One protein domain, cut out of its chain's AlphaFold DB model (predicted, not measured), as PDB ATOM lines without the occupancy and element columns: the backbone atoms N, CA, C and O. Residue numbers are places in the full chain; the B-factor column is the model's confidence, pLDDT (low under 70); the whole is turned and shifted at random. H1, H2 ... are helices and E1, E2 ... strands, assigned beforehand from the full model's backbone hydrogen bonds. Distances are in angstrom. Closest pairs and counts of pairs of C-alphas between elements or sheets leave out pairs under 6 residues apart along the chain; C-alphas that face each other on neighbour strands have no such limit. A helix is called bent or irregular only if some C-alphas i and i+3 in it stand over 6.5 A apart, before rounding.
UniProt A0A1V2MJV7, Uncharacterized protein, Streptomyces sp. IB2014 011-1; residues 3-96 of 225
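What this domain is: This is residues 3 to 96 of the 225 residues of an uncharacterized protein of Streptomyces sp. IB2014 011-1 (UniProt A0A1V2MJV7). A loose, elongated assembly of helices has a small two-stranded sheet, E1 and E2, in its middle, with the long helix H4 over one face and the short last helix H5 over the other. The helical hairpin of H2 and H3 makes one end of the long axis; at the other end lies H1, and residues 14 to 20, of which 14 to 18 belong to H1, stick out. The printed part has 94 residues with five named helices and two named strands, in the order H1, E1, H2, H3, H4, E2, H5; the sheet, of order E1, E2, is parallel and the class is mostly helix. The whole is loose, with a radius of gyration of the C-alphas of 15.4 A and spans of 44 by 28 by 26 A.

Where its parts are: Strand E1 is residues 26 to 29, 9.3 A long, and strand E2 is residues 79 to 82, 9.9 A long. Helix H4, residues 63 to 77, measures 18.9 A; it is irregular, with C-alphas 72 and 75 7.5 A apart. H1, residues 6 to 18, measures 18.0 A and begins with C-alpha 6 at (8.827, -2.044, -17.529). H2 is residues 32 to 40, 12.1 A, and H3 is residues 49 to 60, 16.6 A, with C-alpha 49 at (-6.984, -25.827, -34.558). H5, residues 88 to 95, measures 10.2 A and ends with C-alpha 95 at (13.282, -22.905, -11.193).

How they stand to each other: E1 and E2 are parallel neighbours at 27 degrees, with N 27 and O 79 at 2.8 A and N 81 and O 27 at 2.9 A, within hydrogen-bond range. H2, H3 and H4 come between them along the chain, a strand-helix-strand unit, two parallel neighbour strands with helices between. The closest C-alphas of E1 and H4, Leu 27 and Leu 74, are 7.8 A apart. Those of E2 and H5, Ile 81 and Ala 95, are 6.9 A apart. H4, with residues 63 to 67 alone, touches H2 at a steep tilt of 53 degrees, opposite ways; the closest C-alphas are Ser 32 and Ile 63, 6.6 A. H2 and H3 form a helical hairpin at a shallow tilt of 11 degrees, H3 touching with residues 56 to 60 alone; the closest C-alphas are Ile 39 and Arg 56, 5.8 A. H3 and H4 meet only through their link. H1 is close to H4 but not clearly touching, with the C-alphas of Arg 6 and Trp 73 7.4 A apart. H1 and H5 are apart. Every O i to N i+4 pair is within hydrogen-bond range in H1, H2, H3 and H5, and 8 of 11 are in H4.

The domain as a whole: The C-alphas farthest apart, those of Gly 20 and Glu 50, are 44.2 A apart. The printed part has no cut and no long link. Mean pLDDT of the printed part is 88.6; residues 93 and 96 are under 70.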
ATOM      1  N   LEU A   3       3.933  -7.529 -18.026       83.00
ATOM      2  CA  LEU A   3       5.311  -7.708 -17.546       83.00
ATOM      3  C   LEU A   3       6.417  -7.569 -18.605       83.00
ATOM      4  O   LEU A   3       7.580  -7.594 -18.246       83.00
ATOM      5  N   LEU A   4       6.095  -7.421 -19.897       88.06
ATOM      6  CA  LEU A   4       7.110  -7.054 -20.906       88.06
ATOM      7  C   LEU A   4       7.295  -5.535 -21.006       88.06
ATOM      8  O   LEU A   4       8.181  -5.057 -21.707       88.06
ATOM      9  N   ARG A   5       6.426  -4.768 -20.342       90.81
ATOM     10  CA  ARG A   5       6.505  -3.314 -20.265       90.81
ATOM     11  C   ARG A   5       6.975  -2.953 -18.870       90.81
ATOM     12  O   ARG A   5       6.255  -3.197 -17.907       90.81
ATOM     13  N   ARG A   6       8.164  -2.368 -18.791       91.50
ATOM     14  CA  ARG A   6       8.827  -2.044 -17.529       91.50
ATOM     15  C   ARG A   6       7.946  -1.226 -16.588       91.50
ATOM     16  O   ARG A   6       7.760  -1.639 -15.456       91.50
ATOM     17  N   GLU A   7       7.330  -0.157 -17.090       91.06
ATOM     18  CA  GLU A   7       6.464   0.738 -16.304       91.06
ATOM     19  C   GLU A   7       5.359  -0.029 -15.562       91.06
ATOM     20  O   GLU A   7       5.194   0.111 -14.356       91.06
ATOM     21  N   TYR A   8       4.650  -0.922 -16.259       91.19
ATOM     22  CA  TYR A   8       3.600  -1.714 -15.621       91.19
ATOM     23  C   TYR A   8       4.144  -2.815 -14.707       91.19
ATOM     24  O   TYR A   8       3.461  -3.227 -13.772       91.19
ATOM     25  N   ALA A   9       5.334  -3.347 -14.990       90.62
ATOM     26  CA  ALA A   9       5.966  -4.320 -14.109       90.62
ATOM     27  C   ALA A   9       6.391  -3.667 -12.785       90.62
ATOM     28  O   ALA A   9       6.126  -4.224 -11.723       90.62
ATOM     29  N   GLU A  10       6.977  -2.471 -12.847       90.94
ATOM     30  CA  GLU A  10       7.362  -1.675 -11.679       90.94
ATOM     31  C   GLU A  10       6.143  -1.333 -10.814       90.94
ATOM     32  O   GLU A  10       6.195  -1.550  -9.609       90.94
ATOM     33  N   GLU A  11       5.005  -0.950 -11.406       93.12
ATOM     34  CA  GLU A  11       3.758  -0.737 -10.651       93.12
ATOM     35  C   GLU A  11       3.327  -1.973  -9.841       93.12
ATOM     36  O   GLU A  11       2.927  -1.851  -8.680       93.12
ATOM     37  N   ILE A  12       3.418  -3.168 -10.436       89.75
ATOM     38  CA  ILE A  12       3.069  -4.430  -9.766       89.75
ATOM     39  C   ILE A  12       4.058  -4.722  -8.633       89.75
ATOM     40  O   ILE A  12       3.646  -5.070  -7.526       89.75
ATOM     41  N   PHE A  13       5.357  -4.589  -8.896       89.94
ATOM     42  CA  PHE A  13       6.396  -4.886  -7.913       89.94
ATOM     43  C   PHE A  13       6.366  -3.912  -6.736       89.94
ATOM     44  O   PHE A  13       6.476  -4.342  -5.589       89.94
ATOM     45  N   ASP A  14       6.149  -2.628  -7.000       90.19
ATOM     46  CA  ASP A  14       6.041  -1.600  -5.971       90.19
ATOM     47  C   ASP A  14       4.813  -1.810  -5.087       90.19
ATOM     48  O   ASP A  14       4.876  -1.576  -3.880       90.19
ATOM     49  N   ALA A  15       3.691  -2.255  -5.662       90.00
ATOM     50  CA  ALA A  15       2.503  -2.600  -4.888       90.00
ATOM     51  C   ALA A  15       2.784  -3.764  -3.922       90.00
ATOM     52  O   ALA A  15       2.480  -3.658  -2.737       90.00
ATOM     53  N   LEU A  16       3.437  -4.828  -4.398       88.50
ATOM     54  CA  LEU A  16       3.806  -5.980  -3.565       88.50
ATOM     55  C   LEU A  16       4.805  -5.604  -2.462       88.50
ATOM     56  O   LEU A  16       4.645  -6.010  -1.311       88.50
ATOM     57  N   ALA A  17       5.801  -4.779  -2.792       83.50
ATOM     58  CA  ALA A  17       6.791  -4.311  -1.828       83.50
ATOM     59  C   ALA A  17       6.165  -3.432  -0.730       83.50
ATOM     60  O   ALA A  17       6.538  -3.551   0.438       83.50
ATOM     61  N   LYS A  18       5.192  -2.574  -1.076       88.88
ATOM     62  CA  LYS A  18       4.449  -1.750  -0.101       88.88
ATOM     63  C   LYS A  18       3.668  -2.587   0.906       88.88
ATOM     64  O   LYS A  18       3.575  -2.188   2.064       88.88
ATOM     65  N   ASP A  19       3.178  -3.744   0.482       90.94
ATOM     66  CA  ASP A  19       2.470  -4.691   1.343       90.94
ATOM     67  C   ASP A  19       3.425  -5.611   2.131       90.94
ATOM     68  O   ASP A  19       2.984  -6.515   2.840       90.94
ATOM     69  N   GLY A  20       4.742  -5.379   2.042       83.31
ATOM     70  CA  GLY A  20       5.761  -6.147   2.759       83.31
ATOM     71  C   GLY A  20       5.954  -7.568   2.227       83.31
ATOM     72  O   GLY A  20       6.510  -8.408   2.934       83.31
ATOM     73  N   VAL A  21       5.494  -7.854   1.006       81.19
ATOM     74  CA  VAL A  21       5.669  -9.159   0.366       81.19
ATOM     75  C   VAL A  21       7.072  -9.235  -0.228       81.19
ATOM     76  O   VAL A  21       7.418  -8.478  -1.136       81.19
ATOM     77  N   GLU A  22       7.882 -10.171   0.268       77.38
ATOM     78  CA  GLU A  22       9.150 -10.519  -0.372       77.38
ATOM     79  C   GLU A  22       8.867 -11.186  -1.724       77.38
ATOM     80  O   GLU A  22       8.120 -12.162  -1.812       77.38
ATOM     81  N   LEU A  23       9.436 -10.629  -2.793       80.56
ATOM     82  CA  LEU A  23       9.206 -11.084  -4.160       80.56
ATOM     83  C   LEU A  23      10.499 -11.620  -4.773       80.56
ATOM     84  O   LEU A  23      11.425 -10.856  -5.049       80.56
ATOM     85  N   HIS A  24      10.503 -12.911  -5.093       81.06
ATOM     86  CA  HIS A  24      11.507 -13.529  -5.956       81.06
ATOM     87  C   HIS A  24      11.004 -13.513  -7.400       81.06
ATOM     88  O   HIS A  24       9.971 -14.102  -7.719       81.06
ATOM     89  N   HIS A  25      11.714 -12.803  -8.274       86.44
ATOM     90  CA  HIS A  25      11.351 -12.688  -9.683       86.44
ATOM     91  C   HIS A  25      12.236 -13.613 -10.518       86.44
ATOM     92  O   HIS A  25      13.402 -13.302 -10.737       86.44
ATOM     93  N   LEU A  26      11.671 -14.732 -10.973       89.25
ATOM     94  CA  LEU A  26      12.341 -15.702 -11.841       89.25
ATOM     95  C   LEU A  26      11.905 -15.510 -13.295       89.25
ATOM     96  O   LEU A  26      10.708 -15.409 -13.584       89.25
ATOM     97  N   LEU A  27      12.868 -15.504 -14.213       91.75
ATOM     98  CA  LEU A  27      12.642 -15.409 -15.650       91.75
ATOM     99  C   LEU A  27      13.075 -16.695 -16.355       91.75
ATOM    100  O   LEU A  27      14.261 -16.985 -16.462       91.75
ATOM    101  N   LEU A  28      12.109 -17.415 -16.929       92.69
ATOM    102  CA  LEU A  28      12.377 -18.547 -17.817       92.69
ATOM    103  C   LEU A  28      12.748 -18.023 -19.210       92.69
ATOM    104  O   LEU A  28      11.874 -17.758 -20.041       92.69
ATOM    105  N   HIS A  29      14.043 -17.826 -19.437       94.69
ATOM    106  CA  HIS A  29      14.581 -17.381 -20.714       94.69
ATOM    107  C   HIS A  29      14.733 -18.551 -21.688       94.69
ATOM    108  O   HIS A  29      14.896 -19.704 -21.299       94.69
ATOM    109  N   ALA A  30      14.637 -18.252 -22.975       93.69
ATOM    110  CA  ALA A  30      15.123 -19.100 -24.049       93.69
ATOM    111  C   ALA A  30      15.475 -18.196 -25.229       93.69
ATOM    112  O   ALA A  30      14.860 -17.137 -25.395       93.69
ATOM    113  N   ASP A  31      16.414 -18.625 -26.065       92.56
ATOM    114  CA  ASP A  31      16.708 -17.898 -27.293       92.56
ATOM    115  C   ASP A  31      15.491 -17.854 -28.245       92.56
ATOM    116  O   ASP A  31      14.527 -18.629 -28.148       92.56
ATOM    117  N   SER A  32      15.515 -16.909 -29.181       92.56
ATOM    118  CA  SER A  32      14.391 -16.673 -30.091       92.56
ATOM    119  C   SER A  32      14.094 -17.845 -31.016       92.56
ATOM    120  O   SER A  32      12.929 -18.064 -31.361       92.56
ATOM    121  N   ASP A  33      15.101 -18.644 -31.362       94.19
ATOM    122  CA  ASP A  33      14.927 -19.839 -32.182       94.19
ATOM    123  C   ASP A  33      14.187 -20.937 -31.408       94.19
ATOM    124  O   ASP A  33      13.251 -21.555 -31.927       94.19
ATOM    125  N   ALA A  34      14.557 -21.169 -30.152       92.88
ATOM    126  CA  ALA A  34      13.902 -22.096 -29.244       92.88
ATOM    127  C   ALA A  34      12.475 -21.638 -28.930       92.88
ATOM    128  O   ALA A  34      11.546 -22.452 -28.986       92.88
ATOM    129  N   ILE A  35      12.260 -20.343 -28.682       93.38
ATOM    130  CA  ILE A  35      10.917 -19.775 -28.496       93.38
ATOM    131  C   ILE A  35      10.070 -19.974 -29.759       93.38
ATOM    132  O   ILE A  35       8.937 -20.455 -29.663       93.38
ATOM    133  N   ALA A  36      10.598 -19.658 -30.944       93.44
ATOM    134  CA  ALA A  36       9.879 -19.816 -32.206       93.44
ATOM    135  C   ALA A  36       9.500 -21.282 -32.470       93.44
ATOM    136  O   ALA A  36       8.345 -21.563 -32.802       93.44
ATOM    137  N   LYS A  37      10.431 -22.221 -32.249       93.00
ATOM    138  CA  LYS A  37      10.185 -23.670 -32.363       93.00
ATOM    139  C   LYS A  37       9.109 -24.146 -31.387       93.00
ATOM    140  O   LYS A  37       8.185 -24.849 -31.794       93.00
ATOM    141  N   ARG A  38       9.184 -23.732 -30.117       92.31
ATOM    142  CA  ARG A  38       8.189 -24.070 -29.084       92.31
ATOM    143  C   ARG A  38       6.806 -23.520 -29.423       92.31
ATOM    144  O   ARG A  38       5.816 -24.210 -29.206       92.31
ATOM    145  N   ILE A  39       6.734 -22.308 -29.976       93.00
ATOM    146  CA  ILE A  39       5.475 -21.732 -30.457       93.00
ATOM    147  C   ILE A  39       4.949 -22.518 -31.657       93.00
ATOM    148  O   ILE A  39       3.757 -22.756 -31.713       93.00
ATOM    149  N   GLU A  40       5.774 -22.921 -32.626       93.25
ATOM    150  CA  GLU A  40       5.289 -23.713 -33.769       93.25
ATOM    151  C   GLU A  40       4.701 -25.060 -33.328       93.25
ATOM    152  O   GLU A  40       3.629 -25.445 -33.790       93.25
ATOM    153  N   GLY A  41       5.361 -25.735 -32.384       88.12
ATOM    154  CA  GLY A  41       4.903 -27.010 -31.837       88.12
ATOM    155  C   GLY A  41       3.728 -26.915 -30.856       88.12
ATOM    156  O   GLY A  41       3.237 -27.955 -30.418       88.12
ATOM    157  N   SER A  42       3.272 -25.715 -30.478       87.06
ATOM    158  CA  SER A  42       2.234 -25.566 -29.457       87.06
ATOM    159  C   SER A  42       0.818 -25.793 -30.000       87.06
ATOM    160  O   SER A  42       0.449 -25.368 -31.101       87.06
ATOM    161  N   MET A  43      -0.005 -26.456 -29.187       85.06
ATOM    162  CA  MET A  43      -1.429 -26.664 -29.437       85.06
ATOM    163  C   MET A  43      -2.227 -26.277 -28.192       85.06
ATOM    164  O   MET A  43      -2.567 -27.111 -27.359       85.06
ATOM    165  N   GLU A  44      -2.496 -24.981 -28.053       87.12
ATOM    166  CA  GLU A  44      -3.176 -24.427 -26.879       87.12
ATOM    167  C   GLU A  44      -4.643 -24.863 -26.780       87.12
ATOM    168  O   GLU A  44      -5.185 -24.951 -25.680       87.12
ATOM    169  N   PHE A  45      -5.286 -25.158 -27.915       88.88
ATOM    170  CA  PHE A  45      -6.670 -25.622 -27.977       88.88
ATOM    171  C   PHE A  45      -6.757 -26.905 -28.820       88.88
ATOM    172  O   PHE A  45      -7.009 -26.827 -30.023       88.88
ATOM    173  N   PRO A  46      -6.579 -28.096 -28.213       84.56
ATOM    174  CA  PRO A  46      -6.588 -29.376 -28.931       84.56
ATOM    175  C   PRO A  46      -7.873 -29.676 -29.720       84.56
ATOM    176  O   PRO A  46      -7.836 -30.422 -30.691       84.56
ATOM    177  N   GLY A  47      -9.006 -29.079 -29.333       90.69
ATOM    178  CA  GLY A  47     -10.286 -29.187 -30.050       90.69
ATOM    179  C   GLY A  47     -10.570 -28.062 -31.055       90.69
ATOM    180  O   GLY A  47     -11.623 -28.076 -31.682       90.69
ATOM    181  N   ASP A  48      -9.675 -27.077 -31.194       89.69
ATOM    182  CA  ASP A  48      -9.862 -25.898 -32.050       89.69
ATOM    183  C   ASP A  48      -8.520 -25.466 -32.671       89.69
ATOM    184  O   ASP A  48      -7.747 -24.653 -32.139       89.69
ATOM    185  N   GLY A  49      -8.228 -26.060 -33.829       89.31
ATOM    186  CA  GLY A  49      -6.984 -25.827 -34.558       89.31
ATOM    187  C   GLY A  49      -6.844 -24.392 -35.068       89.31
ATOM    188  O   GLY A  49      -5.756 -23.821 -34.980       89.31
ATOM    189  N   GLU A  50      -7.929 -23.773 -35.542       91.50
ATOM    190  CA  GLU A  50      -7.899 -22.393 -36.042       91.50
ATOM    191  C   GLU A  50      -7.560 -21.398 -34.934       91.50
ATOM    192  O   GLU A  50      -6.755 -20.478 -35.126       91.50
ATOM    193  N   ARG A  51      -8.146 -21.587 -33.749       90.62
ATOM    194  CA  ARG A  51      -7.829 -20.762 -32.588       90.62
ATOM    195  C   ARG A  51      -6.378 -20.943 -32.155       90.62
ATOM    196  O   ARG A  51      -5.713 -19.945 -31.878       90.62
ATOM    197  N   SER A  52      -5.865 -22.173 -32.169       88.31
ATOM    198  CA  SER A  52      -4.450 -22.449 -31.878       88.31
ATOM    199  C   SER A  52      -3.514 -21.754 -32.882       88.31
ATOM    200  O   SER A  52      -2.559 -21.093 -32.481       88.31
ATOM    201  N   VAL A  53      -3.832 -21.775 -34.185       91.12
ATOM    202  CA  VAL A  53      -3.072 -21.039 -35.221       91.12
ATOM    203  C   VAL A  53      -3.040 -19.534 -34.933       91.12
ATOM    204  O   VAL A  53      -1.975 -18.910 -34.995       91.12
ATOM    205  N   LYS A  54      -4.186 -18.934 -34.581       91.44
ATOM    206  CA  LYS A  54      -4.266 -17.503 -34.239       91.44
ATOM    207  C   LYS A  54      -3.401 -17.162 -33.023       91.44
ATOM    208  O   LYS A  54      -2.732 -16.124 -33.030       91.44
ATOM    209  N   VAL A  55      -3.371 -18.032 -32.010       89.06
ATOM    210  CA  VAL A  55      -2.510 -17.858 -30.832       89.06
ATOM    211  C   VAL A  55      -1.033 -17.955 -31.196       89.06
ATOM    212  O   VAL A  55      -0.277 -17.058 -30.819       89.06
ATOM    213  N   ARG A  56      -0.618 -18.945 -31.994       92.75
ATOM    214  CA  ARG A  56       0.774 -19.044 -32.466       92.75
ATOM    215  C   ARG A  56       1.214 -17.790 -33.220       92.75
ATOM    216  O   ARG A  56       2.266 -17.227 -32.917       92.75
ATOM    217  N   ALA A  57       0.383 -17.294 -34.137       92.25
ATOM    218  CA  ALA A  57       0.665 -16.065 -34.881       92.25
ATOM    219  C   ALA A  57       0.791 -14.838 -33.960       92.25
ATOM    220  O   ALA A  57       1.652 -13.984 -34.170       92.25
ATOM    221  N   PHE A  58      -0.049 -14.744 -32.924       90.69
ATOM    222  CA  PHE A  58       0.057 -13.691 -31.915       90.69
ATOM    223  C   PHE A  58       1.350 -13.798 -31.095       90.69
ATOM    224  O   PHE A  58       2.027 -12.785 -30.924       90.69
ATOM    225  N   ARG A  59       1.715 -14.998 -30.622       91.25
ATOM    226  CA  ARG A  59       2.927 -15.232 -29.817       91.25
ATOM    227  C   ARG A  59       4.205 -14.945 -30.606       91.25
ATOM    228  O   ARG A  59       5.096 -14.310 -30.056       91.25
ATOM    229  N   ARG A  60       4.271 -15.296 -31.898       92.81
ATOM    230  CA  ARG A  60       5.430 -14.965 -32.759       92.81
ATOM    231  C   ARG A  60       5.699 -13.466 -32.832       92.81
ATOM    232  O   ARG A  60       6.829 -13.043 -32.642       92.81
ATOM    233  N   ARG A  61       4.655 -12.645 -32.992       92.56
ATOM    234  CA  ARG A  61       4.782 -11.172 -32.985       92.56
ATOM    235  C   ARG A  61       5.241 -10.591 -31.642       92.56
ATOM    236  O   ARG A  61       5.443  -9.387 -31.539       92.56
ATOM    237  N   LYS A  62       5.315 -11.401 -30.582       90.00
ATOM    238  CA  LYS A  62       5.792 -10.981 -29.260       90.00
ATOM    239  C   LYS A  62       7.237 -11.366 -28.985       90.00
ATOM    240  O   LYS A  62       7.743 -10.890 -27.978       90.00
ATOM    241  N   ILE A  63       7.882 -12.139 -29.859       93.38
ATOM    242  CA  ILE A  63       9.291 -12.518 -29.700       93.38
ATOM    243  C   ILE A  63      10.166 -11.261 -29.663       93.38
ATOM    244  O   ILE A  63      10.811 -11.026 -28.656       93.38
ATOM    245  N   GLU A  64      10.060 -10.376 -30.657       92.75
ATOM    246  CA  GLU A  64      10.840  -9.122 -30.694       92.75
ATOM    247  C   GLU A  64      10.582  -8.219 -29.474       92.75
ATOM    248  O   GLU A  64      11.486  -7.594 -28.928       92.75
ATOM    249  N   VAL A  65       9.328  -8.160 -29.005       92.88
ATOM    250  CA  VAL A  65       8.965  -7.381 -27.806       92.88
ATOM    251  C   VAL A  65       9.611  -7.976 -26.555       92.88
ATOM    252  O   VAL A  65      10.022  -7.236 -25.665       92.88
ATOM    253  N   TYR A  66       9.667  -9.304 -26.476       94.00
ATOM    254  CA  TYR A  66      10.334 -10.013 -25.397       94.00
ATOM    255  C   TYR A  66      11.848  -9.815 -25.450       94.00
ATOM    256  O   TYR A  66      12.413  -9.443 -24.432       94.00
ATOM    257  N   GLU A  67      12.487  -9.986 -26.610       94.38
ATOM    258  CA  GLU A  67      13.929  -9.764 -26.781       94.38
ATOM    259  C   GLU A  67      14.334  -8.357 -26.359       94.38
ATOM    260  O   GLU A  67      15.297  -8.180 -25.617       94.38
ATOM    261  N   HIS A  68      13.560  -7.354 -26.782       94.38
ATOM    262  CA  HIS A  68      13.810  -5.979 -26.380       94.38
ATOM    263  C   HIS A  68      13.702  -5.811 -24.860       94.38
ATOM    264  O   HIS A  68      14.575  -5.199 -24.258       94.38
ATOM    265  N   ALA A  69      12.668  -6.365 -24.219       94.69
ATOM    266  CA  ALA A  69      12.515  -6.295 -22.765       94.69
ATOM    267  C   ALA A  69      13.629  -7.055 -22.019       94.69
ATOM    268  O   ALA A  69      14.139  -6.555 -21.019       94.69
ATOM    269  N   TYR A  70      14.022  -8.227 -22.527       94.81
ATOM    270  CA  TYR A  70      15.132  -9.032 -22.021       94.81
ATOM    271  C   TYR A  70      16.429  -8.233 -22.017       94.81
ATOM    272  O   TYR A  70      17.006  -8.043 -20.959       94.81
ATOM    273  N   ALA A  71      16.808  -7.676 -23.169       94.19
ATOM    274  CA  ALA A  71      18.066  -6.958 -23.346       94.19
ATOM    275  C   ALA A  71      18.125  -5.572 -22.678       94.19
ATOM    276  O   ALA A  71      19.173  -4.931 -22.713       94.19
ATOM    277  N   THR A  72      17.005  -5.048 -22.165       94.88
ATOM    278  CA  THR A  72      16.947  -3.675 -21.631       94.88
ATOM    279  C   THR A  72      16.690  -3.584 -20.138       94.88
ATOM    280  O   THR A  72      16.987  -2.536 -19.563       94.88
ATOM    281  N   TRP A  73      16.083  -4.597 -19.510       94.75
ATOM    282  CA  TRP A  73      15.800  -4.534 -18.071       94.75
ATOM    283  C   TRP A  73      15.470  -5.870 -17.398       94.75
ATOM    284  O   TRP A  73      15.614  -5.976 -16.181       94.75
ATOM    285  N   LEU A  74      14.942  -6.861 -18.124       93.50
ATOM    286  CA  LEU A  74      14.467  -8.101 -17.498       93.50
ATOM    287  C   LEU A  74      15.612  -9.002 -17.022       93.50
ATOM    288  O   LEU A  74      15.445  -9.651 -15.992       93.50
ATOM    289  N   ASP A  75      16.733  -9.041 -17.743       92.38
ATOM    290  CA  ASP A  75      17.908  -9.845 -17.391       92.38
ATOM    291  C   ASP A  75      18.584  -9.369 -16.096       92.38
ATOM    292  O   ASP A  75      19.010 -10.179 -15.281       92.38
ATOM    293  N   GLU A  76      18.616  -8.057 -15.868       88.44
ATOM    294  CA  GLU A  76      19.152  -7.461 -14.644       88.44
ATOM    295  C   GLU A  76      18.178  -7.570 -13.461       88.44
ATOM    296  O   GLU A  76      18.588  -7.658 -12.303       88.44
ATOM    297  N   ARG A  77      16.866  -7.507 -13.726       87.69
ATOM    298  CA  ARG A  77      15.833  -7.394 -12.680       87.69
ATOM    299  C   ARG A  77      15.340  -8.737 -12.144       87.69
ATOM    300  O   ARG A  77      14.696  -8.754 -11.085       87.69
ATOM    301  N   ALA A  78      15.546  -9.814 -12.893       88.50
ATOM    302  CA  ALA A  78      15.099 -11.161 -12.571       88.50
ATOM    303  C   ALA A  78      16.291 -12.105 -12.411       88.50
ATOM    304  O   ALA A  78      17.339 -11.917 -13.016       88.50
ATOM    305  N   GLU A  79      16.098 -13.169 -11.649       87.44
ATOM    306  CA  GLU A  79      16.968 -14.331 -11.734       87.44
ATOM    307  C   GLU A  79      16.623 -15.106 -13.011       87.44
ATOM    308  O   GLU A  79      15.486 -15.546 -13.202       87.44
ATOM    309  N   VAL A  80      17.587 -15.205 -13.924       90.44
ATOM    310  CA  VAL A  80      17.387 -15.792 -15.251       90.44
ATOM    311  C   VAL A  80      17.724 -17.275 -15.234       90.44
ATOM    312  O   VAL A  80      18.827 -17.664 -14.864       90.44
ATOM    313  N   ILE A  81      16.788 -18.079 -15.726       89.38
ATOM    314  CA  ILE A  81      16.955 -19.510 -15.968       89.38
ATOM    315  C   ILE A  81      16.934 -19.716 -17.472       89.38
ATOM    316  O   ILE A  81      15.902 -19.506 -18.120       89.38
ATOM    317  N   ASP A  82      18.074 -20.104 -18.040       91.94
ATOM    318  CA  ASP A  82      18.171 -20.381 -19.468       91.94
ATOM    319  C   ASP A  82      17.621 -21.773 -19.776       91.94
ATOM    320  O   ASP A  82      18.259 -22.807 -19.605       91.94
ATOM    321  N   THR A  83      16.402 -21.788 -20.296       94.25
ATOM    322  CA  THR A  83      15.687 -23.005 -20.650       94.25
ATOM    323  C   THR A  83      15.971 -23.476 -22.072       94.25
ATOM    324  O   THR A  83      15.352 -24.452 -22.491       94.25
ATOM    325  N   THR A  84      16.848 -22.820 -22.843       92.31
ATOM    326  CA  THR A  84      17.043 -23.076 -24.286       92.31
ATOM    327  C   THR A  84      17.267 -24.558 -24.594       92.31
ATOM    328  O   THR A  84      16.629 -25.111 -25.494       92.31
ATOM    329  N   ALA A  85      18.114 -25.221 -23.803       90.62
ATOM    330  CA  ALA A  85      18.449 -26.637 -23.955       90.62
ATOM    331  C   ALA A  85      17.738 -27.560 -22.948       90.62
ATOM    332  O   ALA A  85      17.975 -28.769 -22.955       90.62
ATOM    333  N   LEU A  86      16.879 -27.013 -22.084       86.38
ATOM    334  CA  LEU A  86      16.273 -27.755 -20.982       86.38
ATOM    335  C   LEU A  86      14.924 -28.367 -21.369       86.38
ATOM    336  O   LEU A  86      14.108 -27.778 -22.088       86.38
ATOM    337  N   THR A  87      14.683 -29.565 -20.844       83.38
ATOM    338  CA  THR A  87      13.357 -30.193 -20.807       83.38
ATOM    339  C   THR A  87      12.494 -29.570 -19.700       83.38
ATOM    340  O   THR A  87      13.044 -28.987 -18.768       83.38
ATOM    341  N   PRO A  88      11.153 -29.696 -19.746       81.81
ATOM    342  CA  PRO A  88      10.283 -29.154 -18.699       81.81
ATOM    343  C   PRO A  88      10.652 -29.606 -17.281       81.81
ATOM    344  O   PRO A  88      10.652 -28.776 -16.379       81.81
ATOM    345  N   ASP A  89      11.018 -30.876 -17.094       73.50
ATOM    346  CA  ASP A  89      11.393 -31.403 -15.776       73.50
ATOM    347  C   ASP A  89      12.689 -30.759 -15.261       73.50
ATOM    348  O   ASP A  89      12.751 -30.335 -14.112       73.50
ATOM    349  N   GLN A  90      13.685 -30.570 -16.133       74.88
ATOM    350  CA  GLN A  90      14.927 -29.867 -15.785       74.88
ATOM    351  C   GLN A  90      14.684 -28.389 -15.457       74.88
ATOM    352  O   GLN A  90      15.300 -27.851 -14.545       74.88
ATOM    353  N   VAL A  91      13.756 -27.733 -16.163       81.00
ATOM    354  CA  VAL A  91      13.356 -26.357 -15.836       81.00
ATOM    355  C   VAL A  91      12.713 -26.295 -14.453       81.00
ATOM    356  O   VAL A  91      12.960 -25.345 -13.725       81.00
ATOM    357  N   VAL A  92      11.895 -27.280 -14.076       75.81
ATOM    358  CA  VAL A  92      11.298 -27.340 -12.731       75.81
ATOM    359  C   VAL A  92      12.374 -27.542 -11.664       75.81
ATOM    360  O   VAL A  92      12.329 -26.863 -10.642       75.81
ATOM    361  N   GLU A  93      13.344 -28.425 -11.903       68.00
ATOM    362  CA  GLU A  93      14.481 -28.633 -10.994       68.00
ATOM    363  C   GLU A  93      15.325 -27.364 -10.804       68.00
ATOM    364  O   GLU A  93      15.815 -27.125  -9.705       68.00
ATOM    365  N   GLU A  94      15.472 -26.547 -11.850       72.56
ATOM    366  CA  GLU A  94      16.256 -25.308 -11.811       72.56
ATOM    367  C   GLU A  94      15.461 -24.095 -11.291       72.56
ATOM    368  O   GLU A  94      16.032 -23.215 -10.654       72.56
ATOM    369  N   ALA A  95      14.147 -24.039 -11.543       73.19
ATOM    370  CA  ALA A  95      13.282 -22.905 -11.193       73.19
ATOM    371  C   ALA A  95      12.668 -22.975  -9.810       73.19
ATOM    372  O   ALA A  95      12.275 -21.946  -9.254       73.19
ATOM    373  N   LEU A  96      12.552 -24.171  -9.250       61.03
ATOM    374  CA  LEU A  96      12.291 -24.249  -7.835       61.03
ATOM    375  C   LEU A  96      13.558 -23.743  -7.136       61.03
ATOM    376  O   LEU A  96      14.645 -24.251  -7.431       61.03
TER     377      LEU A  96